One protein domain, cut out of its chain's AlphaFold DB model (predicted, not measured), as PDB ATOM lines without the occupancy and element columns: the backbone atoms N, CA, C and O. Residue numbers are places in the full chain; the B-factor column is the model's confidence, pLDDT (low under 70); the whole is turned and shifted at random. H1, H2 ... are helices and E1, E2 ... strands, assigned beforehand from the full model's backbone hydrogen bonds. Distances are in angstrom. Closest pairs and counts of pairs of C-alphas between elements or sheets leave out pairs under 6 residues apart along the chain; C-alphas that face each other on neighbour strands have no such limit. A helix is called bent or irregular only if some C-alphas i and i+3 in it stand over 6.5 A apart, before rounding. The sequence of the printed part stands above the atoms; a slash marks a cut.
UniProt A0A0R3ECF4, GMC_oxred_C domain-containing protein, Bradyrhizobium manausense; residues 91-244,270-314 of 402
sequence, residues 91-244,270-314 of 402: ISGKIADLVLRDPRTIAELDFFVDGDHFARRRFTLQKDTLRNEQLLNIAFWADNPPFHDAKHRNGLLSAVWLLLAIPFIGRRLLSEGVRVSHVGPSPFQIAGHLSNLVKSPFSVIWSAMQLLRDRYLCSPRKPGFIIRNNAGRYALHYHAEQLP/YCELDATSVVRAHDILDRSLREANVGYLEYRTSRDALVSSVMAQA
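AT A GLANCE: This is residues 91 to 244 and 270 to 314 of the 402 residues of the protein "GMC_oxred_C domain-containing protein" of Bradyrhizobium manausense (UniProt A0A0R3ECF4). This domain has two lobes joined by two long links: a strongly twisted sheet of four strands with the long helix H8 over one face, and a cluster of five helices, H3 to H7, gathered round H3. H2 lies at the end of the sheet's lobe away from that cluster. The printed part has 199 residues, with nine named helices and six named strands in the order E1 H1 E2 E3 H2 E4 H3 H4 H5 H6 H7 E5 H8 E6 H9, class mixed. The whole is compact, with a radius of gyration of the C-alphas of 17.8 A and spans of 50 by 41 by 30 A.

HOW THE PARTS SIT: E1, residues 91 to 100, bends by 59 degrees at residue 95. It is an inner strand of the antiparallel sheet E4, residues 138 to 143, E5, residues 233 to 241, E1, and E6, residues 295 to 299. Within hydrogen-bond range are N 143 and O 235 of E4 and E5, 2.7 A, N 98 and O 234 of E1 and E5, 2.7 A, and N 97 and O 298 of E1 and E6, 2.8 A. H1, residues 103 to 109, and H8, residues 272 to 291, are on the same face of this sheet: two layers, helices on one face. The hairpin of E2, residues 111 to 114, and E3, residues 117 to 120, has N 119 and O 112 within hydrogen-bond range, 2.8 A. H2, residues 127 to 132, is not on the four-stranded sheet. H3, residues 155 to 165, is the hub. It touches H4, residues 167 to 173, only at the corner, Leu 164 to Gly 170, C-alphas 4.0 A. It touches H5, residues 176 to 183, H6, residues 190 to 198, Gly 155 to Leu 197, C-alphas 4.4 A, and H7, residues 201 to 216. H9, residues 303 to 313, is irregular, with C-alphas 304 and 307 7.3 A apart; it touches H8 at a steep tilt of 58 degrees, Ala 275 to Val 307, C-alphas 5.3 A. Every O i to N i+4 pair is within hydrogen-bond range in H2, H3, H5, H6, H7 and H8, but 2 of 3 in H4, 5 of 7 in H9 and 0 of 3 in H1, where 3 of 4 O i to N i+3 pairs are.

IN THESE COORDINATES: E1 begins at C-alpha 91 (138.647, 121.993, 101.312) and measures 24.7 A; E5 measures 25.8 A, H7 22.4 A and H8 28.8 A. H9 ends at C-alpha 313 (137.572, 119.963, 108.798).

THE WHOLE: The farthest C-alphas, Asn 132 and Val 198, are 51.5 A apart. Residues 245 to 269 are not printed; C-alphas 244 and 270 are 9.4 A apart. The links E4 to H3 and H7 to E5 are long. No printed residue is under 70 in pLDDT.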
ATOM      1  N   ILE A  91     138.257 122.664 100.075       95.25
ATOM      2  CA  ILE A  91     138.647 121.993 101.312       95.25
ATOM      3  C   ILE A  91     139.828 122.733 101.939       95.25
ATOM      4  O   ILE A  91     140.841 123.000 101.294       95.25
ATOM      5  N   SER A  92     139.698 123.122 103.202       94.31
ATOM      6  CA  SER A  92     140.666 123.997 103.856       94.31
ATOM      7  C   SER A  92     140.814 123.644 105.328       94.31
ATOM      8  O   SER A  92     139.825 123.427 106.021       94.31
ATOM      9  N   GLY A  93     142.045 123.629 105.831       93.62
ATOM     10  CA  GLY A  93     142.296 123.214 107.208       93.62
ATOM     11  C   GLY A  93     143.767 123.201 107.600       93.62
ATOM     12  O   GLY A  93     144.627 123.757 106.915       93.62
ATOM     13  N   LYS A  94     144.047 122.575 108.748       94.69
ATOM     14  CA  LYS A  94     145.377 122.499 109.374       94.69
ATOM     15  C   LYS A  94     145.580 121.126 110.024       94.69
ATOM     16  O   LYS A  94     145.221 120.931 111.186       94.69
ATOM     17  N   ILE A  95     146.185 120.187 109.294       96.19
ATOM     18  CA  ILE A  95     146.488 118.827 109.798       96.19
ATOM     19  C   ILE A  95     147.945 118.633 110.236       96.19
ATOM     20  O   ILE A  95     148.270 117.629 110.870       96.19
ATOM     21  N   ALA A  96     148.816 119.593 109.932       97.00
ATOM     22  CA  ALA A  96     150.229 119.553 110.274       97.00
ATOM     23  C   ALA A  96     150.738 120.935 110.697       97.00
ATOM     24  O   ALA A  96     150.146 121.967 110.371       97.00
ATOM     25  N   ASP A  97     151.856 120.937 111.410       96.25
ATOM     26  CA  ASP A  97     152.659 122.120 111.669       96.25
ATOM     27  C   ASP A  97     153.923 122.082 110.802       96.25
ATOM     28  O   ASP A  97     154.586 121.054 110.689       96.25
ATOM     29  N   LEU A  98     154.265 123.218 110.198       97.44
ATOM     30  CA  LEU A  98     155.547 123.458 109.551       97.44
ATOM     31  C   LEU A  98     156.594 123.769 110.621       97.44
ATOM     32  O   LEU A  98     156.464 124.758 111.346       97.44
ATOM     33  N   VAL A  99     157.645 122.956 110.683       97.25
ATOM     34  CA  VAL A  99     158.815 123.185 111.532       97.25
ATOM     35  C   VAL A  99     159.978 123.616 110.650       97.25
ATOM     36  O   VAL A  99     160.505 122.835 109.857       97.25
ATOM     37  N   LEU A 100     160.365 124.882 110.774       97.00
ATOM     38  CA  LEU A 100     161.498 125.457 110.058       97.00
ATOM     39  C   LEU A 100     162.800 125.143 110.791       97.00
ATOM     40  O   LEU A 100     162.878 125.275 112.012       97.00
ATOM     41  N   ARG A 101     163.843 124.786 110.037       95.62
ATOM     42  CA  ARG A 101     165.178 124.564 110.605       95.62
ATOM     43  C   ARG A 101     165.799 125.858 111.126       95.62
ATOM     44  O   ARG A 101     166.404 125.855 112.193       95.62
ATOM     45  N   ASP A 102     165.634 126.946 110.380       95.75
ATOM     46  CA  ASP A 102     165.933 128.298 110.845       95.75
ATOM     47  C   ASP A 102     164.612 129.038 111.123       95.75
ATOM     48  O   ASP A 102     163.889 129.387 110.184       95.75
ATOM     49  N   PRO A 103     164.273 129.322 112.396       93.75
ATOM     50  CA  PRO A 103     163.062 130.060 112.748       93.75
ATOM     51  C   PRO A 103     162.937 131.431 112.070       93.75
ATOM     52  O   PRO A 103     161.822 131.944 111.948       93.75
ATOM     53  N   ARG A 104     164.049 132.038 111.624       93.06
ATOM     54  CA  ARG A 104     164.064 133.350 110.955       93.06
ATOM     55  C   ARG A 104     163.483 133.296 109.541       93.06
ATOM     56  O   ARG A 104     162.919 134.297 109.099       93.06
ATOM     57  N   THR A 105     163.522 132.135 108.881       93.31
ATOM     58  CA  THR A 105     162.975 131.924 107.527       93.31
ATOM     59  C   THR A 105     161.475 132.216 107.446       93.31
ATOM     60  O   THR A 105     160.965 132.539 106.378       93.31
ATOM     61  N   ILE A 106     160.750 132.216 108.574       93.50
ATOM     62  CA  ILE A 106     159.333 132.610 108.591       93.50
ATOM     63  C   ILE A 106     159.095 134.006 107.999       93.50
ATOM     64  O   ILE A 106     158.028 134.256 107.446       93.50
ATOM     65  N   ALA A 107     160.075 134.913 108.090       90.81
ATOM     66  CA  ALA A 107     159.961 136.257 107.535       90.81
ATOM     67  C   ALA A 107     159.752 136.244 106.010       90.81
ATOM     68  O   ALA A 107     159.075 137.124 105.488       90.81
ATOM     69  N   GLU A 108     160.270 135.232 105.311       91.06
ATOM     70  CA  GLU A 108     160.112 135.070 103.860       91.06
ATOM     71  C   GLU A 108     158.725 134.534 103.469       91.06
ATOM     72  O   GLU A 108     158.275 134.744 102.338       91.06
ATOM     73  N   LEU A 109     158.051 133.859 104.409       92.38
ATOM     74  CA  LEU A 109     156.727 133.240 104.256       92.38
ATOM     75  C   LEU A 109     155.580 134.104 104.819       92.38
ATOM     76  O   LEU A 109     154.404 133.737 104.683       92.38
ATOM     77  N   ASP A 110     155.909 135.219 105.474       90.94
ATOM     78  CA  ASP A 110     154.959 136.249 105.900       90.94
ATOM     79  C   ASP A 110     154.577 137.157 104.711       90.94
ATOM     80  O   ASP A 110     155.089 137.026 103.595       90.94
ATOM     81  N   PHE A 111     153.633 138.064 104.937       90.25
ATOM     82  CA  PHE A 111     153.276 139.087 103.966       90.25
ATOM     83  C   PHE A 111     154.436 140.059 103.734       90.25
ATOM     84  O   PHE A 111     155.031 140.569 104.686       90.25
ATOM     85  N   PHE A 112     154.693 140.364 102.466       89.75
ATOM     86  CA  PHE A 112     155.635 141.385 102.018       89.75
ATOM     87  C   PHE A 112     154.923 142.368 101.085       89.75
ATOM     88  O   PHE A 112     153.872 142.051 100.529       89.75
ATOM     89  N   VAL A 113     155.463 143.576 100.957       89.62
ATOM     90  CA  VAL A 113     154.915 144.591 100.051       89.62
ATOM     91  C   VAL A 113     155.445 144.329  98.646       89.62
ATOM     92  O   VAL A 113     156.648 144.135  98.474       89.62
ATOM     93  N   ASP A 114     154.544 144.324  97.671       89.50
ATOM     94  CA  ASP A 114     154.839 144.219  96.244       89.50
ATOM     95  C   ASP A 114     154.059 145.322  95.516       89.50
ATOM     96  O   ASP A 114     152.830 145.276  95.416       89.50
ATOM     97  N   GLY A 115     154.765 146.384  95.120       88.69
ATOM     98  CA  GLY A 115     154.149 147.624  94.647       88.69
ATOM     99  C   GLY A 115     153.293 148.300  95.725       88.69
ATOM    100  O   GLY A 115     153.775 148.635  96.807       88.69
ATOM    101  N   ASP A 116     152.020 148.512  95.416       88.38
ATOM    102  CA  ASP A 116     150.992 149.112  96.274       88.38
ATOM    103  C   ASP A 116     150.123 148.073  97.012       88.38
ATOM    104  O   ASP A 116     149.173 148.432  97.713       88.38
ATOM    105  N   HIS A 117     150.466 146.785  96.910       87.69
ATOM    106  CA  HIS A 117     149.710 145.683  97.501       87.69
ATOM    107  C   HIS A 117     150.573 144.817  98.428       87.69
ATOM    108  O   HIS A 117     151.803 144.843  98.405       87.69
ATOM    109  N   PHE A 118     149.914 144.017  99.270       89.38
ATOM    110  CA  PHE A 118     150.580 142.945 100.005       89.38
ATOM    111  C   PHE A 118     150.521 141.640  99.222       89.38
ATOM    112  O   PHE A 118     149.444 141.184  98.834       89.38
ATOM    113  N   ALA A 119     151.671 140.993  99.100       91.31
ATOM    114  CA  ALA A 119     151.823 139.661  98.553       91.31
ATOM    115  C   ALA A 119     152.281 138.686  99.639       91.31
ATOM    116  O   ALA A 119     152.745 139.064 100.719       91.31
ATOM    117  N   ARG A 120     152.123 137.394  99.359       92.31
ATOM    118  CA  ARG A 120     152.529 136.332 100.270       92.31
ATOM    119  C   ARG A 120     152.988 135.104  99.502       92.31
ATOM    120  O   ARG A 120     152.288 134.640  98.605       92.31
ATOM    121  N   ARG A 121     154.124 134.537  99.910       93.06
ATOM    122  CA  ARG A 121     154.603 133.261  99.368       93.06
ATOM    123  C   ARG A 121     153.741 132.110  99.885       93.06
ATOM    124  O   ARG A 121     153.436 132.033 101.076       93.06
ATOM    125  N   ARG A 122     153.360 131.219  98.973       95.31
ATOM    126  CA  ARG A 122     152.643 129.973  99.255       95.31
ATOM    127  C   ARG A 122     153.432 128.820  98.656       95.31
ATOM    128  O   ARG A 122     154.064 128.990  97.616       95.31
ATOM    129  N   PHE A 123     153.371 127.661  99.291       97.00
ATOM    130  CA  PHE A 123     153.846 126.428  98.681       97.00
ATOM    131  C   PHE A 123     152.747 125.881  97.779       97.00
ATOM    132  O   PHE A 123     151.588 125.807  98.185       97.00
ATOM    133  N   THR A 124     153.109 125.482  96.572       96.69
ATOM    134  CA  THR A 124     152.244 124.751  95.647       96.69
ATOM    135  C   THR A 124     153.034 123.588  95.072       96.69
ATOM    136  O   THR A 124     154.267 123.595  95.079       96.69
ATOM    137  N   LEU A 125     152.329 122.570  94.591       96.38
ATOM    138  CA  LEU A 125     152.964 121.479  93.864       96.38
ATOM    139  C   LEU A 125     153.147 121.866  92.395       96.38
ATOM    140  O   LEU A 125     152.341 122.606  91.824       96.38
ATOM    141  N   GLN A 126     154.212 121.361  91.776       96.12
ATOM    142  CA  GLN A 126     154.425 121.545  90.345       96.12
ATOM    143  C   GLN A 126     153.322 120.836  89.551       96.12
ATOM    144  O   GLN A 126     152.802 119.801  89.970       96.12
ATOM    145  N   LYS A 127     152.985 121.372  88.372       95.69
ATOM    146  CA  LYS A 127     151.920 120.823  87.514       95.69
ATOM    147  C   LYS A 127     152.160 119.357  87.153       95.69
ATOM    148  O   LYS A 127     151.215 118.574  87.156       95.69
ATOM    149  N   ASP A 128     153.407 118.988  86.877       97.50
ATOM    150  CA  ASP A 128     153.753 117.613  86.516       97.50
ATOM    151  C   ASP A 128     153.643 116.677  87.720       97.50
ATOM    152  O   ASP A 128     153.134 115.571  87.584       97.50
ATOM    153  N   THR A 129     153.996 117.145  88.923       96.94
ATOM    154  CA  THR A 129     153.750 116.398  90.165       96.94
ATOM    155  C   THR A 129     152.259 116.160  90.383       96.94
ATOM    156  O   THR A 129     151.870 115.022  90.617       96.94
ATOM    157  N   LEU A 130     151.420 117.196  90.254       96.25
ATOM    158  CA  LEU A 130     149.964 117.057  90.393       96.25
ATOM    159  C   LEU A 130     149.395 116.039  89.396       96.25
ATOM    160  O   LEU A 130     148.584 115.203  89.773       96.25
ATOM    161  N   ARG A 131     149.844 116.067  88.136       96.06
ATOM    162  CA  ARG A 131     149.384 115.134  87.095       96.06
ATOM    163  C   ARG A 131     149.849 113.701  87.333       96.06
ATOM    164  O   ARG A 131     149.030 112.792  87.260       96.06
ATOM    165  N   ASN A 132     151.135 113.508  87.625       97.44
ATOM    166  CA  ASN A 132     151.724 112.181  87.820       97.44
ATOM    167  C   ASN A 132     151.157 111.482  89.061       97.44
ATOM    168  O   ASN A 132     150.958 110.274  89.051       97.44
ATOM    169  N   GLU A 133     150.878 112.249  90.115       97.06
ATOM    170  CA  GLU A 133     150.301 111.752  91.368       97.06
ATOM    171  C   GLU A 133     148.760 111.792  91.366       97.06
ATOM    172  O   GLU A 133     148.140 111.405  92.353       97.06
ATOM    173  N   GLN A 134     148.141 112.266  90.275       96.50
ATOM    174  CA  GLN A 134     146.690 112.441  90.123       96.50
ATOM    175  C   GLN A 134     146.041 113.239  91.272       96.50
ATOM    176  O   GLN A 134     144.978 112.887  91.781       96.50
ATOM    177  N   LEU A 135     146.694 114.327  91.684       97.12
ATOM    178  CA  LEU A 135     146.272 115.174  92.796       97.12
ATOM    179  C   LEU A 135     145.428 116.361  92.338       97.12
ATOM    180  O   LEU A 135     145.641 116.941  91.273       97.12
ATOM    181  N   LEU A 136     144.523 116.766  93.223       97.00
ATOM    182  CA  LEU A 136     143.767 118.008  93.128       97.00
ATOM    183  C   LEU A 136     144.663 119.217  93.407       97.00
ATOM    184  O   LEU A 136     145.667 119.123  94.125       97.00
ATOM    185  N   ASN A 137     144.290 120.378  92.866       97.25
ATOM    186  CA  ASN A 137     145.053 121.601  93.088       97.25
ATOM    187  C   ASN A 137     145.066 121.983  94.579       97.25
ATOM    188  O   ASN A 137     144.035 121.987  95.247       97.25
ATOM    189  N   ILE A 138     146.232 122.361  95.104       97.81
ATOM    190  CA  ILE A 138     146.409 122.693  96.521       97.81
ATOM    191  C   ILE A 138     147.509 123.732  96.714       97.81
ATOM    192  O   ILE A 138     148.521 123.739  96.007       97.81
ATOM    193  N   ALA A 139     147.305 124.614  97.691       98.00
ATOM    194  CA  ALA A 139     148.323 125.534  98.166       98.00
ATOM    195  C   ALA A 139     148.428 125.475  99.688       98.00
ATOM    196  O   ALA A 139     147.430 125.269 100.383       98.00
ATOM    197  N   PHE A 140     149.633 125.730 100.190       98.00
ATOM    198  CA  PHE A 140     149.938 125.767 101.610       98.00
ATOM    199  C   PHE A 140     150.574 127.087 102.010       98.00
ATOM    200  O   PHE A 140     151.329 127.694 101.245       98.00
ATOM    201  N   TRP A 141     150.328 127.520 103.238       96.56
ATOM    202  CA  TRP A 141     151.028 128.654 103.825       96.56
ATOM    203  C   TRP A 141     151.141 128.518 105.340       96.56
ATOM    204  O   TRP A 141     150.309 127.893 105.993       96.56
ATOM    205  N   ALA A 142     152.180 129.129 105.908       95.50
ATOM    206  CA  ALA A 142     152.349 129.177 107.355       95.50
ATOM    207  C   ALA A 142     151.213 129.980 108.011       95.50
ATOM    208  O   ALA A 142     150.756 131.000 107.503       95.50
ATOM    209  N   ASP A 143     150.744 129.573 109.167       92.69
ATOM    210  CA  ASP A 143     149.686 130.283 109.859       92.69
ATOM    211  C   ASP A 143     149.880 130.171 111.366       92.69
ATOM    212  O   ASP A 143     150.689 129.390 111.879       92.69
ATOM    213  N   ASN A 144     149.133 130.984 112.092       89.88
ATOM    214  CA  ASN A 144     149.077 130.884 113.531       89.88
ATOM    215  C   ASN A 144     148.352 129.588 113.945       89.88
ATOM    216  O   ASN A 144     147.434 129.114 113.249       89.88
ATOM    217  N   PRO A 145     148.731 129.020 115.105       84.31
ATOM    218  CA  PRO A 145     147.963 127.949 115.726       84.31
ATOM    219  C   PRO A 145     146.514 128.401 115.986       84.31
ATOM    220  O   PRO A 145     146.251 129.606 116.044       84.31
ATOM    221  N   PRO A 146     145.559 127.462 116.123       83.81
ATOM    222  CA  PRO A 146     144.165 127.798 116.392       83.81
ATOM    223  C   PRO A 146     144.036 128.717 117.611       83.81
ATOM    224  O   PRO A 146     144.580 128.430 118.674       83.81
ATOM    225  N   PHE A 147     143.315 129.829 117.455       88.12
ATOM    226  CA  PHE A 147     143.264 130.875 118.484       88.12
ATOM    227  C   PHE A 147     142.529 130.396 119.736       88.12
ATOM    228  O   PHE A 147     142.812 130.886 120.816       88.12
ATOM    229  N   HIS A 148     141.619 129.432 119.588       86.75
ATOM    230  CA  HIS A 148     140.846 128.830 120.673       86.75
ATOM    231  C   HIS A 148     141.595 127.776 121.488       86.75
ATOM    232  O   HIS A 148     141.083 127.324 122.514       86.75
ATOM    233  N   ASP A 149     142.780 127.347 121.045       86.81
ATOM    234  CA  ASP A 149     143.585 126.382 121.786       86.81
ATOM    235  C   ASP A 149     144.666 127.085 122.607       86.81
ATOM    236  O   ASP A 149     145.762 127.367 122.121       86.81
ATOM    237  N   ALA A 150     144.394 127.308 123.893       86.44
ATOM    238  CA  ALA A 150     145.322 127.961 124.815       86.44
ATOM    239  C   ALA A 150     146.706 127.283 124.918       86.44
ATOM    240  O   ALA A 150     147.659 127.909 125.407       86.44
ATOM    241  N   LYS A 151     146.869 126.044 124.426       85.94
ATOM    242  CA  LYS A 151     148.168 125.357 124.319       85.94
ATOM    243  C   LYS A 151     149.163 126.066 123.396       85.94
ATOM    244  O   LYS A 151     150.357 125.789 123.502       85.94
ATOM    245  N   HIS A 152     148.726 127.035 122.585       82.75
ATOM    246  CA  HIS A 152     149.629 127.902 121.818       82.75
ATOM    247  C   HIS A 152     150.562 128.762 122.701       82.75
ATOM    248  O   HIS A 152     151.513 129.344 122.185       82.75
ATOM    249  N   ARG A 153     150.291 128.887 124.017       84.62
ATOM    250  CA  ARG A 153     151.158 129.553 125.020       84.62
ATOM    251  C   ARG A 153     151.638 130.956 124.621       84.62
ATOM    252  O   ARG A 153     152.773 131.343 124.882       84.62
ATOM    253  N   ASN A 154     150.766 131.732 123.984       84.75
ATOM    254  CA  ASN A 154     151.100 133.049 123.446       84.75
ATOM    255  C   ASN A 154     150.115 134.100 123.953       84.75
ATOM    256  O   ASN A 154     148.921 134.011 123.681       84.75
ATOM    257  N   GLY A 155     150.609 135.101 124.679       84.94
ATOM    258  CA  GLY A 155     149.747 136.116 125.272       84.94
ATOM    259  C   GLY A 155     148.967 136.942 124.239       84.94
ATOM    260  O   GLY A 155     147.803 137.239 124.482       84.94
ATOM    261  N   LEU A 156     149.554 137.281 123.080       86.19
ATOM    262  CA  LEU A 156     148.864 138.087 122.063       86.19
ATOM    263  C   LEU A 156     147.695 137.311 121.445       86.19
ATOM    264  O   LEU A 156     146.600 137.858 121.353       86.19
ATOM    265  N   LEU A 157     147.894 136.039 121.071       87.56
ATOM    266  CA  LEU A 157     146.790 135.198 120.578       87.56
ATOM    267  C   LEU A 157     145.688 135.062 121.620       87.56
ATOM    268  O   LEU A 157     144.521 135.207 121.275       87.56
ATOM    269  N   SER A 158     146.050 134.868 122.892       89.62
ATOM    270  CA  SER A 158     145.071 134.825 123.978       89.62
ATOM    271  C   SER A 158     144.309 136.141 124.139       89.62
ATOM    272  O   SER A 158     143.100 136.109 124.348       89.62
ATOM    273  N   ALA A 159     144.982 137.294 124.025       89.62
ATOM    274  CA  ALA A 159     144.338 138.607 124.081       89.62
ATOM    275  C   ALA A 159     143.326 138.772 122.941       89.62
ATOM    276  O   ALA A 159     142.176 139.144 123.170       89.62
ATOM    277  N   VAL A 160     143.752 138.463 121.712       88.62
ATOM    278  CA  VAL A 160     142.900 138.549 120.523       88.62
ATOM    279  C   VAL A 160     141.723 137.583 120.643       88.62
ATOM    280  O   VAL A 160     140.589 137.989 120.409       88.62
ATOM    281  N   TRP A 161     141.956 136.339 121.064       92.75
ATOM    282  CA  TRP A 161     140.890 135.359 121.260       92.75
ATOM    283  C   TRP A 161     139.860 135.827 122.298       92.75
ATOM    284  O   TRP A 161     138.665 135.776 122.014       92.75
ATOM    285  N   LEU A 162     140.289 136.372 123.445       91.38
ATOM    286  CA  LEU A 162     139.375 136.908 124.467       91.38
ATOM    287  C   LEU A 162     138.490 138.039 123.918       91.38
ATOM    288  O   LEU A 162     137.298 138.084 124.216       91.38
ATOM    289  N   LEU A 163     139.040 138.919 123.074       90.44
ATOM    290  CA  LEU A 163     138.263 139.971 122.403       90.44
ATOM    291  C   LEU A 163     137.248 139.392 121.405       90.44
ATOM    292  O   LEU A 163     136.115 139.870 121.334       90.44
ATOM    293  N   LEU A 164     137.635 138.363 120.642       89.62
ATOM    294  CA  LEU A 164     136.758 137.699 119.669       89.62
ATOM    295  C   LEU A 164     135.655 136.858 120.332       89.62
ATOM    296  O   LEU A 164     134.560 136.727 119.767       89.62
ATOM    297  N   ALA A 165     135.925 136.315 121.521       89.19
ATOM    298  CA  ALA A 165     134.972 135.543 122.313       89.19
ATOM    299  C   ALA A 165     133.807 136.406 122.833       89.19
ATOM    300  O   ALA A 165     132.710 135.887 123.021       89.19
ATOM    301  N   ILE A 166     134.006 137.720 123.002       91.00
ATOM    302  CA  ILE A 166     132.952 138.673 123.383       91.00
ATOM    303  C   ILE A 166     132.153 139.067 122.125       91.00
ATOM    304  O   ILE A 166     132.662 139.830 121.299       91.00
ATOM    305  N   PRO A 167     130.885 138.631 121.949       86.19
ATOM    306  CA  PRO A 167     130.201 138.718 120.653       86.19
ATOM    307  C   PRO A 167     130.023 140.136 120.101       86.19
ATOM    308  O   PRO A 167     130.053 140.327 118.890       86.19
ATOM    309  N   PHE A 168     129.816 141.139 120.960       88.25
ATOM    310  CA  PHE A 168     129.671 142.536 120.529       88.25
ATOM    311  C   PHE A 168     130.994 143.143 120.042       88.25
ATOM    312  O   PHE A 168     131.005 143.902 119.074       88.25
ATOM    313  N   ILE A 169     132.112 142.790 120.683       86.94
ATOM    314  CA  ILE A 169     133.445 143.268 120.299       86.94
ATOM    315  C   ILE A 169     133.912 142.515 119.053       86.94
ATOM    316  O   ILE A 169     134.269 143.136 118.053       86.94
ATOM    317  N   GLY A 170     133.838 141.184 119.070       83.00
ATOM    318  CA  GLY A 170     134.276 140.345 117.959       83.00
ATOM    319  C   GLY A 170     133.559 140.660 116.643       83.00
ATOM    320  O   GLY A 170     134.229 140.777 115.620       83.00
ATOM    321  N   ARG A 171     132.235 140.900 116.667       86.31
ATOM    322  CA  ARG A 171     131.451 141.276 115.470       86.31
ATOM    323  C   ARG A 171     131.818 142.636 114.873       86.31
ATOM    324  O   ARG A 171     131.503 142.893 113.717       86.31
ATOM    325  N   ARG A 172     132.486 143.508 115.637       86.00
ATOM    326  CA  ARG A 172     133.049 144.768 115.121       86.00
ATOM    327  C   ARG A 172     134.440 144.590 114.514       86.00
ATOM    328  O   ARG A 172     134.859 145.428 113.723       86.00
ATOM    329  N   LEU A 173     135.165 143.536 114.897       81.75
ATOM    330  CA  LEU A 173     136.542 143.289 114.461       81.75
ATOM    331  C   LEU A 173     136.626 142.381 113.231       81.75
ATOM    332  O   LEU A 173     137.493 142.598 112.382       81.75
ATOM    333  N   LEU A 174     135.763 141.364 113.158       82.00
ATOM    334  CA  LEU A 174     135.734 140.344 112.110       82.00
ATOM    335  C   LEU A 174     134.286 140.014 111.725       82.00
ATOM    336  O   LEU A 174     133.369 140.156 112.535       82.00
ATOM    337  N   SER A 175     134.092 139.529 110.496       82.44
ATOM    338  CA  SER A 175     132.811 138.946 110.088       82.44
ATOM    339  C   SER A 175     132.485 137.724 110.949       82.44
ATOM    340  O   SER A 175     133.382 137.031 111.433       82.44
ATOM    341  N   GLU A 176     131.196 137.439 111.138       82.31
ATOM    342  CA  GLU A 176     130.755 136.415 112.092       82.31
ATOM    343  C   GLU A 176     131.322 135.024 111.779       82.31
ATOM    344  O   GLU A 176     131.806 134.351 112.686       82.31
ATOM    345  N   GLY A 177     131.359 134.623 110.504       76.94
ATOM    346  CA  GLY A 177     131.939 133.337 110.101       76.94
ATOM    347  C   GLY A 177     133.425 133.216 110.455       76.94
ATOM    348  O   GLY A 177     133.855 132.209 111.015       76.94
ATOM    349  N   VAL A 178     134.206 134.277 110.218       79.50
ATOM    350  CA  VAL A 178     135.634 134.308 110.577       79.50
ATOM    351  C   VAL A 178     135.806 134.364 112.096       79.50
ATOM    352  O   VAL A 178     136.701 133.727 112.642       79.50
ATOM    353  N   ARG A 179     134.949 135.092 112.816       86.62
ATOM    354  CA  ARG A 179     134.984 135.139 114.285       86.62
ATOM    355  C   ARG A 179     134.748 133.753 114.881       86.62
ATOM    356  O   ARG A 179     135.534 133.319 115.719       86.62
ATOM    357  N   VAL A 180     133.697 133.062 114.444       84.69
ATOM    358  CA  VAL A 180     133.335 131.725 114.938       84.69
ATOM    359  C   VAL A 180     134.461 130.720 114.685       84.69
ATOM    360  O   VAL A 180     134.788 129.957 115.594       84.69
ATOM    361  N   SER A 181     135.133 130.774 113.528       81.50
ATOM    362  CA  SER A 181     136.266 129.877 113.247       81.50
ATOM    363  C   SER A 181     137.453 130.080 114.201       81.50
ATOM    364  O   SER A 181     138.108 129.114 114.597       81.50
ATOM    365  N   HIS A 182     137.712 131.319 114.633       85.88
ATOM    366  CA  HIS A 182     138.769 131.621 115.602       85.88
ATOM    367  C   HIS A 182     138.356 131.317 117.047       85.88
ATOM    368  O   HIS A 182     139.200 130.868 117.821       85.88
ATOM    369  N   VAL A 183     137.090 131.555 117.413       87.19
ATOM    370  CA  VAL A 183     136.568 131.316 118.772       87.19
ATOM    371  C   VAL A 183     136.472 129.827 119.091       87.19
ATOM    372  O   VAL A 183     136.746 129.450 120.228       87.19
ATOM    373  N   GLY A 184     136.169 128.995 118.091       85.00
ATOM    374  CA  GLY A 184     136.080 127.547 118.246       85.00
ATOM    375  C   GLY A 184     134.849 127.081 119.040       85.00
ATOM    376  O   GLY A 184     134.011 127.894 119.443       85.00
ATOM    377  N   PRO A 185     134.705 125.759 119.232       83.44
ATOM    378  CA  PRO A 185     133.575 125.178 119.947       83.44
ATOM    379  C   PRO A 185     133.676 125.380 121.468       83.44
ATOM    380  O   PRO A 185     134.753 125.540 122.037       83.44
ATOM    381  N   SER A 186     132.522 125.331 122.135       80.88
ATOM    382  CA  SER A 186     132.416 125.233 123.598       80.88
ATOM    383  C   SER A 186     132.786 123.809 124.070       80.88
ATOM    384  O   SER A 186     132.485 122.864 123.336       80.88
ATOM    385  N   PRO A 187     133.383 123.606 125.268       85.44
ATOM    386  CA  PRO A 187     133.698 124.593 126.306       85.44
ATOM    387  C   PRO A 187     134.982 125.387 126.039       85.44
ATOM    388  O   PRO A 187     136.003 124.854 125.613       85.44
ATOM    389  N   PHE A 188     134.945 126.683 126.352       89.00
ATOM    390  CA  PHE A 188     136.064 127.589 126.108       89.00
ATOM    391  C   PHE A 188     137.191 127.463 127.146       89.00
ATOM    392  O   PHE A 188     136.950 127.451 128.353       89.00
ATOM    393  N   GLN A 189     138.446 127.493 126.689       87.25
ATOM    394  CA  GLN A 189     139.648 127.380 127.532       87.25
ATOM    395  C   GLN A 189     140.066 128.716 128.192       87.25
ATOM    396  O   GLN A 189     141.239 129.098 128.172       87.25
ATOM    397  N   ILE A 190     139.121 129.449 128.798       89.88
ATOM    398  CA  ILE A 190     139.341 130.820 129.310       89.88
ATOM    399  C   ILE A 190     140.520 130.886 130.295       89.88
ATOM    400  O   ILE A 190     141.387 131.748 130.165       89.88
ATOM    401  N   ALA A 191     140.599 129.949 131.246       91.50
ATOM    402  CA  ALA A 191     141.675 129.912 132.239       91.50
ATOM    403  C   ALA A 191     143.069 129.752 131.600       91.50
ATOM    404  O   ALA A 191     144.029 130.405 132.018       91.50
ATOM    405  N   GLY A 192     143.177 128.936 130.547       90.94
ATOM    406  CA  GLY A 192     144.415 128.778 129.782       90.94
ATOM    407  C   GLY A 192     144.812 130.071 129.069       90.94
ATOM    408  O   GLY A 192     145.972 130.487 129.134       90.94
ATOM    409  N   HIS A 193     143.845 130.761 128.457       90.75
ATOM    410  CA  HIS A 193     144.104 132.039 127.796       90.75
ATOM    411  C   HIS A 193     144.538 133.135 128.777       90.75
ATOM    412  O   HIS A 193     145.510 133.840 128.492       90.75
ATOM    413  N   LEU A 194     143.902 133.224 129.950       91.69
ATOM    414  CA  LEU A 194     144.303 134.144 131.022       91.69
ATOM    415  C   LEU A 194     145.718 133.841 131.539       91.69
ATOM    416  O   LEU A 194     146.515 134.761 131.717       91.69
ATOM    417  N   SER A 195     146.077 132.561 131.704       91.56
ATOM    418  CA  SER A 195     147.436 132.162 132.108       91.56
ATOM    419  C   SER A 195     148.503 132.670 131.130       91.56
ATOM    420  O   SER A 195     149.546 133.169 131.552       91.56
ATOM    421  N   ASN A 196     148.234 132.593 129.825       89.19
ATOM    422  CA  ASN A 196     149.159 133.068 128.793       89.19
ATOM    423  C   ASN A 196     149.359 134.593 128.826       89.19
ATOM    424  O   ASN A 196     150.453 135.057 128.511       89.19
ATOM    425  N   LEU A 197     148.335 135.367 129.210       87.25
ATOM    426  CA  LEU A 197     148.450 136.821 129.371       87.25
ATOM    427  C   LEU A 197     149.351 137.186 130.551       87.25
ATOM    428  O   LEU A 197     150.283 137.975 130.402       87.25
ATOM    429  N   VAL A 198     149.102 136.569 131.709       89.25
ATOM    430  CA  VAL A 198     149.844 136.850 132.950       89.25
ATOM    431  C   VAL A 198     151.319 136.463 132.825       89.25
ATOM    432  O   VAL A 198     152.185 137.138 133.372       89.25
ATOM    433  N   LYS A 199     151.631 135.411 132.063       87.38
ATOM    434  CA  LYS A 199     153.012 134.952 131.838       87.38
ATOM    435  C   LYS A 199     153.824 135.840 130.891       87.38
ATOM    436  O   LYS A 199     155.017 135.602 130.718       87.38
ATOM    437  N   SER A 200     153.211 136.806 130.208       79.00
ATOM    438  CA  SER A 200     153.871 137.563 129.134       79.00
ATOM    439  C   SER A 200     153.336 139.000 128.967       79.00
ATOM    440  O   SER A 200     153.071 139.426 127.845       79.00
ATOM    441  N   PRO A 201     153.185 139.800 130.041       79.62
ATOM    442  CA  PRO A 201     152.470 141.078 129.980       79.62
ATOM    443  C   PRO A 201     153.161 142.119 129.081       79.62
ATOM    444  O   PRO A 201     152.510 142.759 128.257       79.62
ATOM    445  N   PHE A 202     154.488 142.250 129.169       81.94
ATOM    446  CA  PHE A 202     155.239 143.226 128.369       81.94
ATOM    447  C   PHE A 202     155.272 142.879 126.878       81.94
ATOM    448  O   PHE A 202     155.095 143.758 126.033       81.94
ATOM    449  N   SER A 203     155.454 141.600 126.533       76.88
ATOM    450  CA  SER A 203     155.467 141.170 125.131       76.88
ATOM    451  C   SER A 203     154.085 141.281 124.488       76.88
ATOM    452  O   SER A 203     154.002 141.607 123.304       76.88
ATOM    453  N   VAL A 204     153.003 141.092 125.254       81.31
ATOM    454  CA  VAL A 204     151.627 141.342 124.796       81.31
ATOM    455  C   VAL A 204     151.428 142.803 124.428       81.31
ATOM    456  O   VAL A 204     150.994 143.082 123.312       81.31
ATOM    457  N   ILE A 205     151.776 143.728 125.328       82.88
ATOM    458  CA  ILE A 205     151.605 145.171 125.099       82.88
ATOM    459  C   ILE A 205     152.401 145.611 123.868       82.88
ATOM    460  O   ILE A 205     151.857 146.256 122.972       82.88
ATOM    461  N   TRP A 206     153.668 145.202 123.776       79.69
ATOM    462  CA  TRP A 206     154.516 145.525 122.632       79.69
ATOM    463  C   TRP A 206     153.964 144.974 121.310       79.69
ATOM    464  O   TRP A 206     153.831 145.713 120.334       79.69
ATOM    465  N   SER A 207     153.581 143.696 121.281       79.25
ATOM    466  CA  SER A 207     153.063 143.063 120.060       79.25
ATOM    467  C   SER A 207     151.699 143.635 119.652       79.25
ATOM    468  O   SER A 207     151.413 143.763 118.462       79.25
ATOM    469  N   ALA A 208     150.869 144.037 120.621       81.75
ATOM    470  CA  ALA A 208     149.614 144.736 120.361       81.75
ATOM    471  C   ALA A 208     149.853 146.124 119.743       81.75
ATOM    472  O   ALA A 208     149.189 146.472 118.768       81.75
ATOM    473  N   MET A 209     150.831 146.892 120.242       81.50
ATOM    474  CA  MET A 209     151.205 148.184 119.646       81.50
ATOM    475  C   MET A 209     151.704 148.028 118.206       81.50
ATOM    476  O   MET A 209     151.295 148.794 117.333       81.50
ATOM    477  N   GLN A 210     152.534 147.016 117.934       78.38
ATOM    478  CA  GLN A 210     152.988 146.714 116.572       78.38
ATOM    479  C   GLN A 210     151.816 146.368 115.647       78.38
ATOM    480  O   GLN A 210     151.718 146.926 114.558       78.38
ATOM    481  N   LEU A 211     150.887 145.521 116.099       78.50
ATOM    482  CA  LEU A 211     149.702 145.153 115.324       78.50
ATOM    483  C   LEU A 211     148.817 146.369 115.022       78.50
ATOM    484  O   LEU A 211     148.344 146.517 113.896       78.50
ATOM    485  N   LEU A 212     148.601 147.251 116.004       81.00
ATOM    486  CA  LEU A 212     147.827 148.478 115.809       81.00
ATOM    487  C   LEU A 212     148.503 149.417 114.807       81.00
ATOM    488  O   LEU A 212     147.827 149.944 113.924       81.00
ATOM    489  N   ARG A 213     149.827 149.581 114.893       81.62
ATOM    490  CA  ARG A 213     150.593 150.367 113.921       81.62
ATOM    491  C   ARG A 213     150.476 149.777 112.518       81.62
ATOM    492  O   ARG A 213     150.061 150.477 111.603       81.62
ATOM    493  N   ASP A 214     150.765 148.492 112.358       75.81
ATOM    494  CA  ASP A 214     150.783 147.837 111.047       75.81
ATOM    495  C   ASP A 214     149.376 147.772 110.406       75.81
ATOM    496  O   ASP A 214     149.244 147.732 109.181       75.81
ATOM    497  N   ARG A 215     148.309 147.793 111.221       75.25
ATOM    498  CA  ARG A 215     146.912 147.771 110.753       75.25
ATOM    499  C   ARG A 215     146.324 149.155 110.464       75.25
ATOM    500  O   ARG A 215     145.502 149.264 109.555       75.25
ATOM    501  N   TYR A 216     146.680 150.178 111.243       78.06
ATOM    502  CA  TYR A 216     146.026 151.496 111.182       78.06
ATOM    503  C   TYR A 216     146.939 152.649 110.762       78.06
ATOM    504  O   TYR A 216     146.426 153.658 110.289       78.06
ATOM    505  N   LEU A 217     148.257 152.514 110.920       78.44
ATOM    506  CA  LEU A 217     149.233 153.567 110.619       78.44
ATOM    507  C   LEU A 217     150.067 153.275 109.363       78.44
ATOM    508  O   LEU A 217     150.711 154.181 108.846       78.44
ATOM    509  N   CYS A 218     150.050 152.039 108.856       73.75
ATOM    510  CA  CYS A 218     150.726 151.661 107.616       73.75
ATOM    511  C   CYS A 218     149.741 151.574 106.440       73.75
ATOM    512  O   CYS A 218     148.621 151.075 106.585       73.75
ATOM    513  N   SER A 219     150.184 152.051 105.273       74.38
ATOM    514  CA  SER A 219     149.484 151.919 103.994       74.38
ATOM    515  C   SER A 219     150.397 151.202 102.988       74.38
ATOM    516  O   SER A 219     151.540 151.640 102.844       74.38
ATOM    517  N   PRO A 220     149.941 150.138 102.298       80.12
ATOM    518  CA  PRO A 220     148.641 149.474 102.459       80.12
ATOM    519  C   PRO A 220     148.474 148.843 103.855       80.12
ATOM    520  O   PRO A 220     149.432 148.718 104.617       80.12
ATOM    521  N   ARG A 221     147.245 148.457 104.224       79.75
ATOM    522  CA  ARG A 221     146.978 147.781 105.509       79.75
ATOM    523  C   ARG A 221     147.418 146.322 105.432       79.75
ATOM    524  O   ARG A 221     146.998 145.612 104.517       79.75
ATOM    525  N   LYS A 222     148.201 145.847 106.406       80.50
ATOM    526  CA  LYS A 222     148.647 144.445 106.434       80.50
ATOM    527  C   LYS A 222     147.439 143.494 106.604       80.50
ATOM    528  O   LYS A 222     146.714 143.643 107.590       80.50
ATOM    529  N   PRO A 223     147.209 142.513 105.702       79.31
ATOM    530  CA  PRO A 223     146.011 141.661 105.744       79.31
ATOM    531  C   PRO A 223     145.934 140.728 106.960       79.31
ATOM    532  O   PRO A 223     144.847 140.373 107.410       79.31
ATOM    533  N   GLY A 224     147.085 140.323 107.495       80.19
ATOM    534  CA  GLY A 224     147.188 139.415 108.632       80.19
ATOM    535  C   GLY A 224     148.568 139.474 109.276       80.19
ATOM    536  O   GLY A 224     149.453 140.198 108.823       80.19
ATOM    537  N   PHE A 225     148.759 138.712 110.348       79.12
ATOM    538  CA  PHE A 225     150.027 138.644 111.069       79.12
ATOM    539  C   PHE A 225     150.371 137.195 111.396       79.12
ATOM    540  O   PHE A 225     149.483 136.404 111.702       79.12
ATOM    541  N   ILE A 226     151.659 136.862 111.374       85.31
ATOM    542  CA  ILE A 226     152.185 135.590 111.872       85.31
ATOM    543  C   ILE A 226     152.996 135.885 113.122       85.31
ATOM    544  O   ILE A 226     153.884 136.741 113.118       85.31
ATOM    545  N   ILE A 227     152.700 135.173 114.201       83.81
ATOM    546  CA  ILE A 227     153.427 135.338 115.451       83.81
ATOM    547  C   ILE A 227     154.674 134.479 115.420       83.81
ATOM    548  O   ILE A 227     154.618 133.253 115.511       83.81
ATOM    549  N   ARG A 228     155.812 135.160 115.331       85.56
ATOM    550  CA  ARG A 228     157.128 134.535 115.330       85.56
ATOM    551  C   ARG A 228     157.408 133.884 116.681       85.56
ATOM    552  O   ARG A 228     157.085 134.443 117.729       85.56
ATOM    553  N   ASN A 229     158.034 132.716 116.650       82.25
ATOM    554  CA  ASN A 229     158.495 132.024 117.847       82.25
ATOM    555  C   ASN A 229     159.870 131.388 117.612       82.25
ATOM    556  O   ASN A 229     160.220 131.031 116.488       82.25
ATOM    557  N   ASN A 230     160.635 131.223 118.693       82.56
ATOM    558  CA  ASN A 230     161.994 130.674 118.637       82.56
ATOM    559  C   ASN A 230     162.028 129.178 118.296       82.56
ATOM    560  O   ASN A 230     163.080 128.672 117.932       82.56
ATOM    561  N   ALA A 231     160.897 128.472 118.408       86.00
ATOM    562  CA  ALA A 231     160.803 127.063 118.042       86.00
ATOM    563  C   ALA A 231     160.645 126.852 116.525       86.00
ATOM    564  O   ALA A 231     160.684 125.713 116.075       86.00
ATOM    565  N   GLY A 232     160.432 127.915 115.736       90.56
ATOM    566  CA  GLY A 232     160.271 127.809 114.282       90.56
ATOM    567  C   GLY A 232     159.044 127.003 113.841       90.56
ATOM    568  O   GLY A 232     158.989 126.581 112.688       90.56
ATOM    569  N   ARG A 233     158.075 126.781 114.739       93.06
ATOM    570  CA  ARG A 233     156.896 125.934 114.515       93.06
ATOM    571  C   ARG A 233     155.665 126.785 114.227       93.06
ATOM    572  O   ARG A 233     155.302 127.637 115.039       93.06
ATOM    573  N   TYR A 234     155.007 126.528 113.105       93.75
ATOM    574  CA  TYR A 234     153.833 127.270 112.638       93.75
ATOM    575  C   TYR A 234     152.771 126.293 112.156       93.75
ATOM    576  O   TYR A 234     153.110 125.244 111.622       93.75
ATOM    577  N   ALA A 235     151.490 126.624 112.299       94.38
ATOM    578  CA  ALA A 235     150.456 125.808 111.673       94.38
ATOM    579  C   ALA A 235     150.649 125.837 110.153       94.38
ATOM    580  O   ALA A 235     150.921 126.900 109.601       94.38
ATOM    581  N   LEU A 236     150.497 124.708 109.465       96.81
ATOM    582  CA  LEU A 236     150.448 124.708 108.010       96.81
ATOM    583  C   LEU A 236     148.984 124.722 107.582       96.81
ATOM    584  O   LEU A 236     148.264 123.737 107.748       96.81
ATOM    585  N   HIS A 237     148.535 125.860 107.064       96.12
ATOM    586  CA  HIS A 237     147.210 125.969 106.472       96.12
ATOM    587  C   HIS A 237     147.272 125.454 105.040       96.12
ATOM    588  O   HIS A 237     148.113 125.913 104.266       96.12
ATOM    589  N   TYR A 238     146.370 124.545 104.681       97.38
ATOM    590  CA  TYR A 238     146.140 124.145 103.298       97.38
ATOM    591  C   TYR A 238     144.798 124.682 102.799       97.38
ATOM    592  O   TYR A 238     143.842 124.815 103.563       97.38
ATOM    593  N   HIS A 239     144.724 124.968 101.506       96.94
ATOM    594  CA  HIS A 239     143.480 125.248 100.798       96.94
ATOM    595  C   HIS A 239     143.546 124.525  99.467       96.94
ATOM    596  O   HIS A 239     144.484 124.758  98.698       96.94
ATOM    597  N   ALA A 240     142.595 123.634  99.237       97.06
ATOM    598  CA  ALA A 240     142.585 122.689  98.142       97.06
ATOM    599  C   ALA A 240     141.269 122.743  97.365       97.06
ATOM    600  O   ALA A 240     140.216 123.130  97.871       97.06
ATOM    601  N   GLU A 241     141.382 122.337  96.112       96.19
ATOM    602  CA  GLU A 241     140.279 122.010  95.228       96.19
ATOM    603  C   GLU A 241     139.438 120.860  95.789       96.19
ATOM    604  O   GLU A 241     139.955 119.949  96.436       96.19
ATOM    605  N   GLN A 242     138.140 120.921  95.509       95.69
ATOM    606  CA  GLN A 242     137.193 119.838  95.731       95.69
ATOM    607  C   GLN A 242     136.786 119.229  94.388       95.69
ATOM    608  O   GLN A 242     136.581 119.954  93.405       95.69
ATOM    609  N   LEU A 243     136.617 117.910  94.365       95.94
ATOM    610  CA  LEU A 243     136.102 117.190  93.210       95.94
ATOM    611  C   LEU A 243     134.632 117.521  92.908       95.94
ATOM    612  O   LEU A 243     133.803 117.589  93.819       95.94
ATOM    613  N   PRO A 244     134.262 117.628  91.620       96.00
ATOM    614  CA  PRO A 244     132.868 117.695  91.208       96.00
ATOM    615  C   PRO A 244     132.224 116.309  91.341       96.00
ATOM    616  O   PRO A 244     132.356 115.471  90.449       96.00
ATOM    617  N   TYR A 270     131.474 116.123 100.689       95.44
ATOM    618  CA  TYR A 270     132.879 115.845 100.383       95.44
ATOM    619  C   TYR A 270     133.088 114.339 100.241       95.44
ATOM    620  O   TYR A 270     132.363 113.548 100.850       95.44
ATOM    621  N   CYS A 271     134.091 113.934  99.469       94.62
ATOM    622  CA  CYS A 271     134.453 112.532  99.298       94.62
ATOM    623  C   CYS A 271     135.854 112.235  99.845       94.62
ATOM    624  O   CYS A 271     136.690 113.118 100.021       94.62
ATOM    625  N   GLU A 272     136.134 110.957 100.089       96.12
ATOM    626  CA  GLU A 272     137.421 110.513 100.634       96.12
ATOM    627  C   GLU A 272     138.616 110.877  99.735       96.12
ATOM    628  O   GLU A 272     139.721 111.113 100.229       96.12
ATOM    629  N   LEU A 273     138.400 110.974  98.419       96.19
ATOM    630  CA  LEU A 273     139.446 111.355  97.472       96.19
ATOM    631  C   LEU A 273     139.882 112.819  97.651       96.19
ATOM    632  O   LEU A 273     141.073 113.103  97.507       96.19
ATOM    633  N   ASP A 274     138.973 113.715  98.060       96.94
ATOM    634  CA  ASP A 274     139.323 115.098  98.419       96.94
ATOM    635  C   ASP A 274     140.364 115.093  99.551       96.94
ATOM    636  O   ASP A 274     141.431 115.706  99.457       96.94
ATOM    637  N   ALA A 275     140.096 114.317 100.604       97.94
ATOM    638  CA  ALA A 275     140.966 114.211 101.768       97.94
ATOM    639  C   ALA A 275     142.279 113.473 101.479       97.94
ATOM    640  O   ALA A 275     143.347 113.898 101.925       97.94
ATOM    641  N   THR A 276     142.223 112.391 100.707       98.12
ATOM    642  CA  THR A 276     143.406 111.599 100.350       98.12
ATOM    643  C   THR A 276     144.382 112.419  99.506       98.12
ATOM    644  O   THR A 276     145.587 112.399  99.773       98.12
ATOM    645  N   SER A 277     143.873 113.217  98.560       98.12
ATOM    646  CA  SER A 277     144.689 114.149  97.771       98.12
ATOM    647  C   SER A 277     145.400 115.174  98.663       98.12
ATOM    648  O   SER A 277     146.597 115.423  98.501       98.12
ATOM    649  N   VAL A 278     144.698 115.733  99.658       98.50
ATOM    650  CA  VAL A 278     145.290 116.660 100.640       98.50
ATOM    651  C   VAL A 278     146.417 115.990 101.425       98.50
ATOM    652  O   VAL A 278     147.503 116.563 101.537       98.50
ATOM    653  N   VAL A 279     146.196 114.785 101.960       98.56
ATOM    654  CA  VAL A 279     147.213 114.059 102.743       98.56
ATOM    655  C   VAL A 279     148.437 113.741 101.887       98.56
ATOM    656  O   VAL A 279     149.563 114.021 102.300       98.56
ATOM    657  N   ARG A 280     148.234 113.248 100.660       98.56
ATOM    658  CA  ARG A 280     149.338 112.944  99.743       98.56
ATOM    659  C   ARG A 280     150.148 114.191  99.382       98.56
ATOM    660  O   ARG A 280     151.376 114.130  99.332       98.56
ATOM    661  N   ALA A 281     149.495 115.334  99.196       98.56
ATOM    662  CA  ALA A 281     150.189 116.588  98.940       98.56
ATOM    663  C   ALA A 281     151.029 117.069 100.140       98.56
ATOM    664  O   ALA A 281     152.122 117.604  99.936       98.56
ATOM    665  N   HIS A 282     150.574 116.838 101.380       98.69
ATOM    666  CA  HIS A 282     151.393 117.094 102.574       98.69
ATOM    667  C   HIS A 282     152.633 116.193 102.611       98.69
ATOM    668  O   HIS A 282     153.713 116.673 102.945       98.69
ATOM    669  N   ASP A 283     152.519 114.921 102.216       98.50
ATOM    670  CA  ASP A 283     153.665 114.002 102.179       98.50
ATOM    671  C   ASP A 283     154.735 114.438 101.178       98.50
ATOM    672  O   ASP A 283     155.933 114.362 101.461       98.50
ATOM    673  N   ILE A 284     154.308 114.917 100.009       98.62
ATOM    674  CA  ILE A 284     155.213 115.442  98.982       98.62
ATOM    675  C   ILE A 284     155.902 116.717  99.481       98.62
ATOM    676  O   ILE A 284     157.114 116.874  99.301       98.62
ATOM    677  N   LEU A 285     155.154 117.611 100.135       98.56
ATOM    678  CA  LEU A 285     155.721 118.820 100.723       98.56
ATOM    679  C   LEU A 285     156.714 118.491 101.847       98.56
ATOM    680  O   LEU A 285     157.811 119.045 101.846       98.56
ATOM    681  N   ASP A 286     156.380 117.579 102.767       98.69
ATOM    682  CA  ASP A 286     157.283 117.154 103.848       98.69
ATOM    683  C   ASP A 286     158.595 116.597 103.293       98.69
ATOM    684  O   ASP A 286     159.677 117.021 103.705       98.69
ATOM    685  N   ARG A 287     158.507 115.706 102.297       98.50
ATOM    686  CA  ARG A 287     159.689 115.166 101.616       98.50
ATOM    687  C   ARG A 287     160.546 116.284 101.022       98.50
ATOM    688  O   ARG A 287     161.740 116.340 101.302       98.50
ATOM    689  N   SER A 288     159.925 117.206 100.286       98.06
ATOM    690  CA  SER A 288     160.625 118.321  99.634       98.06
ATOM    691  C   SER A 288     161.315 119.244 100.646       98.06
ATOM    692  O   SER A 288     162.450 119.667 100.436       98.06
ATOM    693  N   LEU A 289     160.658 119.541 101.774       98.06
ATOM    694  CA  LEU A 289     161.227 120.365 102.848       98.06
ATOM    695  C   LEU A 289     162.449 119.698 103.496       98.06
ATOM    696  O   LEU A 289     163.440 120.379 103.787       98.06
ATOM    697  N   ARG A 290     162.383 118.376 103.703       98.56
ATOM    698  CA  ARG A 290     163.478 117.580 104.273       98.56
ATOM    699  C   ARG A 290     164.662 117.488 103.318       98.56
ATOM    700  O   ARG A 290     165.786 117.730 103.749       98.56
ATOM    701  N   GLU A 291     164.412 117.193 102.044       98.25
ATOM    702  CA  GLU A 291     165.437 117.114 100.991       98.25
ATOM    703  C   GLU A 291     166.145 118.456 100.783       98.25
ATOM    704  O   GLU A 291     167.371 118.505 100.707       98.25
ATOM    705  N   ALA A 292     165.393 119.560 100.790       97.19
ATOM    706  CA  ALA A 292     165.952 120.909 100.718       97.19
ATOM    707  C   ALA A 292     166.624 121.366 102.026       97.19
ATOM    708  O   ALA A 292     167.201 122.451 102.075       97.19
ATOM    709  N   ASN A 293     166.558 120.562 103.093       97.12
ATOM    710  CA  ASN A 293     167.174 120.846 104.387       97.12
ATOM    711  C   ASN A 293     166.645 122.129 105.071       97.12
ATOM    712  O   ASN A 293     167.318 122.693 105.936       97.12
ATOM    713  N   VAL A 294     165.433 122.578 104.720       96.44
ATOM    714  CA  VAL A 294     164.829 123.835 105.215       96.44
ATOM    715  C   VAL A 294     163.843 123.626 106.364       96.44
ATOM    716  O   VAL A 294     163.589 124.547 107.144       96.44
ATOM    717  N   GLY A 295     163.299 122.420 106.511       97.38
ATOM    718  CA  GLY A 295     162.306 122.120 107.537       97.38
ATOM    719  C   GLY A 295     161.666 120.751 107.362       97.38
ATOM    720  O   GLY A 295     162.187 119.900 106.644       97.38
ATOM    721  N   TYR A 296     160.547 120.543 108.042       98.50
ATOM    722  CA  TYR A 296     159.707 119.355 107.922       98.50
ATOM    723  C   TYR A 296     158.291 119.630 108.442       98.50
ATOM    724  O   TYR A 296     158.030 120.680 109.035       98.50
ATOM    725  N   LEU A 297     157.379 118.685 108.230       98.44
ATOM    726  CA  LEU A 297     156.023 118.701 108.761       98.44
ATOM    727  C   LEU A 297     155.895 117.776 109.974       98.44
ATOM    728  O   LEU A 297     156.344 116.627 109.968       98.44
ATOM    729  N   GLU A 298     155.239 118.279 111.013       97.12
ATOM    730  CA  GLU A 298     154.824 117.515 112.185       97.12
ATOM    731  C   GLU A 298     153.298 117.374 112.165       97.12
ATOM    732  O   GLU A 298     152.565 118.357 112.285       97.12
ATOM    733  N   TYR A 299     152.806 116.152 111.971       96.88
ATOM    734  CA  TYR A 299     151.372 115.883 111.890       96.88
ATOM    735  C   TYR A 299     150.708 115.959 113.266       96.88
ATOM    736  O   TYR A 299     151.259 115.506 114.268       96.88
ATOM    737  N   ARG A 300     149.501 116.529 113.313       93.62
ATOM    738  CA  ARG A 300     148.749 116.754 114.564       93.62
ATOM    739  C   ARG A 300     148.003 115.523 115.070       93.62
ATOM    740  O   ARG A 300     147.492 115.531 116.185       93.62
ATOM    741  N   THR A 301     147.911 114.497 114.236       94.88
ATOM    742  CA  THR A 301     147.292 113.212 114.543       94.88
ATOM    743  C   THR A 301     148.130 112.085 113.943       94.88
ATOM    744  O   THR A 301     149.077 112.336 113.189       94.88
ATOM    745  N   SER A 302     147.803 110.845 114.291       96.56
ATOM    746  CA  SER A 302     148.438 109.661 113.725       96.56
ATOM    747  C   SER A 302     148.170 109.547 112.220       96.56
ATOM    748  O   SER A 302     147.196 110.082 111.688       96.56
ATOM    749  N   ARG A 303     149.069 108.861 111.509       95.06
ATOM    750  CA  ARG A 303     149.052 108.774 110.040       95.06
ATOM    751  C   ARG A 303     147.768 108.150 109.487       95.06
ATOM    752  O   ARG A 303     147.268 108.616 108.470       95.06
ATOM    753  N   ASP A 304     147.236 107.150 110.175       96.06
ATOM    754  CA  ASP A 304     145.976 106.459 109.879       96.06
ATOM    755  C   ASP A 304     144.733 107.344 110.088       96.06
ATOM    756  O   ASP A 304     143.731 107.164 109.406       96.06
ATOM    757  N   ALA A 305     144.809 108.354 110.959       97.62
ATOM    758  CA  ALA A 305     143.703 109.265 111.250       97.62
ATOM    759  C   ALA A 305     143.700 110.549 110.393       97.62
ATOM    760  O   ALA A 305     142.819 111.399 110.559       97.62
ATOM    761  N   LEU A 306     144.674 110.737 109.492       98.00
ATOM    762  CA  LEU A 306     144.818 111.985 108.729       98.00
ATOM    763  C   LEU A 306     143.650 112.243 107.776       98.00
ATOM    764  O   LEU A 306     143.137 113.359 107.750       98.00
ATOM    765  N   VAL A 307     143.205 111.228 107.033       98.19
ATOM    766  CA  VAL A 307     142.079 111.356 106.090       98.19
ATOM    767  C   VAL A 307     140.810 111.766 106.836       98.19
ATOM    768  O   VAL A 307     140.181 112.765 106.486       98.19
ATOM    769  N   SER A 308     140.483 111.081 107.935       97.56
ATOM    770  CA  SER A 308     139.339 111.434 108.783       97.56
ATOM    771  C   SER A 308     139.475 112.833 109.394       97.56
ATOM    772  O   SER A 308     138.488 113.557 109.494       97.56
ATOM    773  N   SER A 309     140.693 113.250 109.759       96.38
ATOM    774  CA  SER A 309     140.957 114.601 110.269       96.38
ATOM    775  C   SER A 309     140.731 115.687 109.214       96.38
ATOM    776  O   SER A 309     140.216 116.755 109.553       96.38
ATOM    777  N   VAL A 310     141.085 115.429 107.951       97.31
ATOM    778  CA  VAL A 310     140.781 116.329 106.829       97.31
ATOM    779  C   VAL A 310     139.273 116.394 106.596       97.31
ATOM    780  O   VAL A 310     138.721 117.492 106.565       97.31
ATOM    781  N   MET A 311     138.595 115.245 106.528       96.75
ATOM    782  CA  MET A 311     137.138 115.185 106.340       96.75
ATOM    783  C   MET A 311     136.372 115.913 107.450       96.75
ATOM    784  O   MET A 311     135.427 116.639 107.165       96.75
ATOM    785  N   ALA A 312     136.808 115.799 108.708       94.00
ATOM    786  CA  ALA A 312     136.189 116.501 109.834       94.00
ATOM    787  C   ALA A 312     136.365 118.033 109.788       94.00
ATOM    788  O   ALA A 312     135.642 118.756 110.471       94.00
ATOM    789  N   GLN A 313     137.336 118.531 109.016       91.06
ATOM    790  CA  GLN A 313     137.572 119.963 108.798       91.06
ATOM    791  C   GLN A 313     136.926 120.476 107.504       91.06
ATOM    792  O   GLN A 313     136.830 121.691 107.317       91.06
ATOM    793  N   ALA A 314     136.496 119.575 106.615       91.94
ATOM    794  CA  ALA A 314     135.969 119.915 105.305       91.94
ATOM    795  C   ALA A 314     134.675 120.725 105.434       91.94
ATOM    796  O   ALA A 314     133.633 120.234 105.866       91.94
TER     797      ALA A 314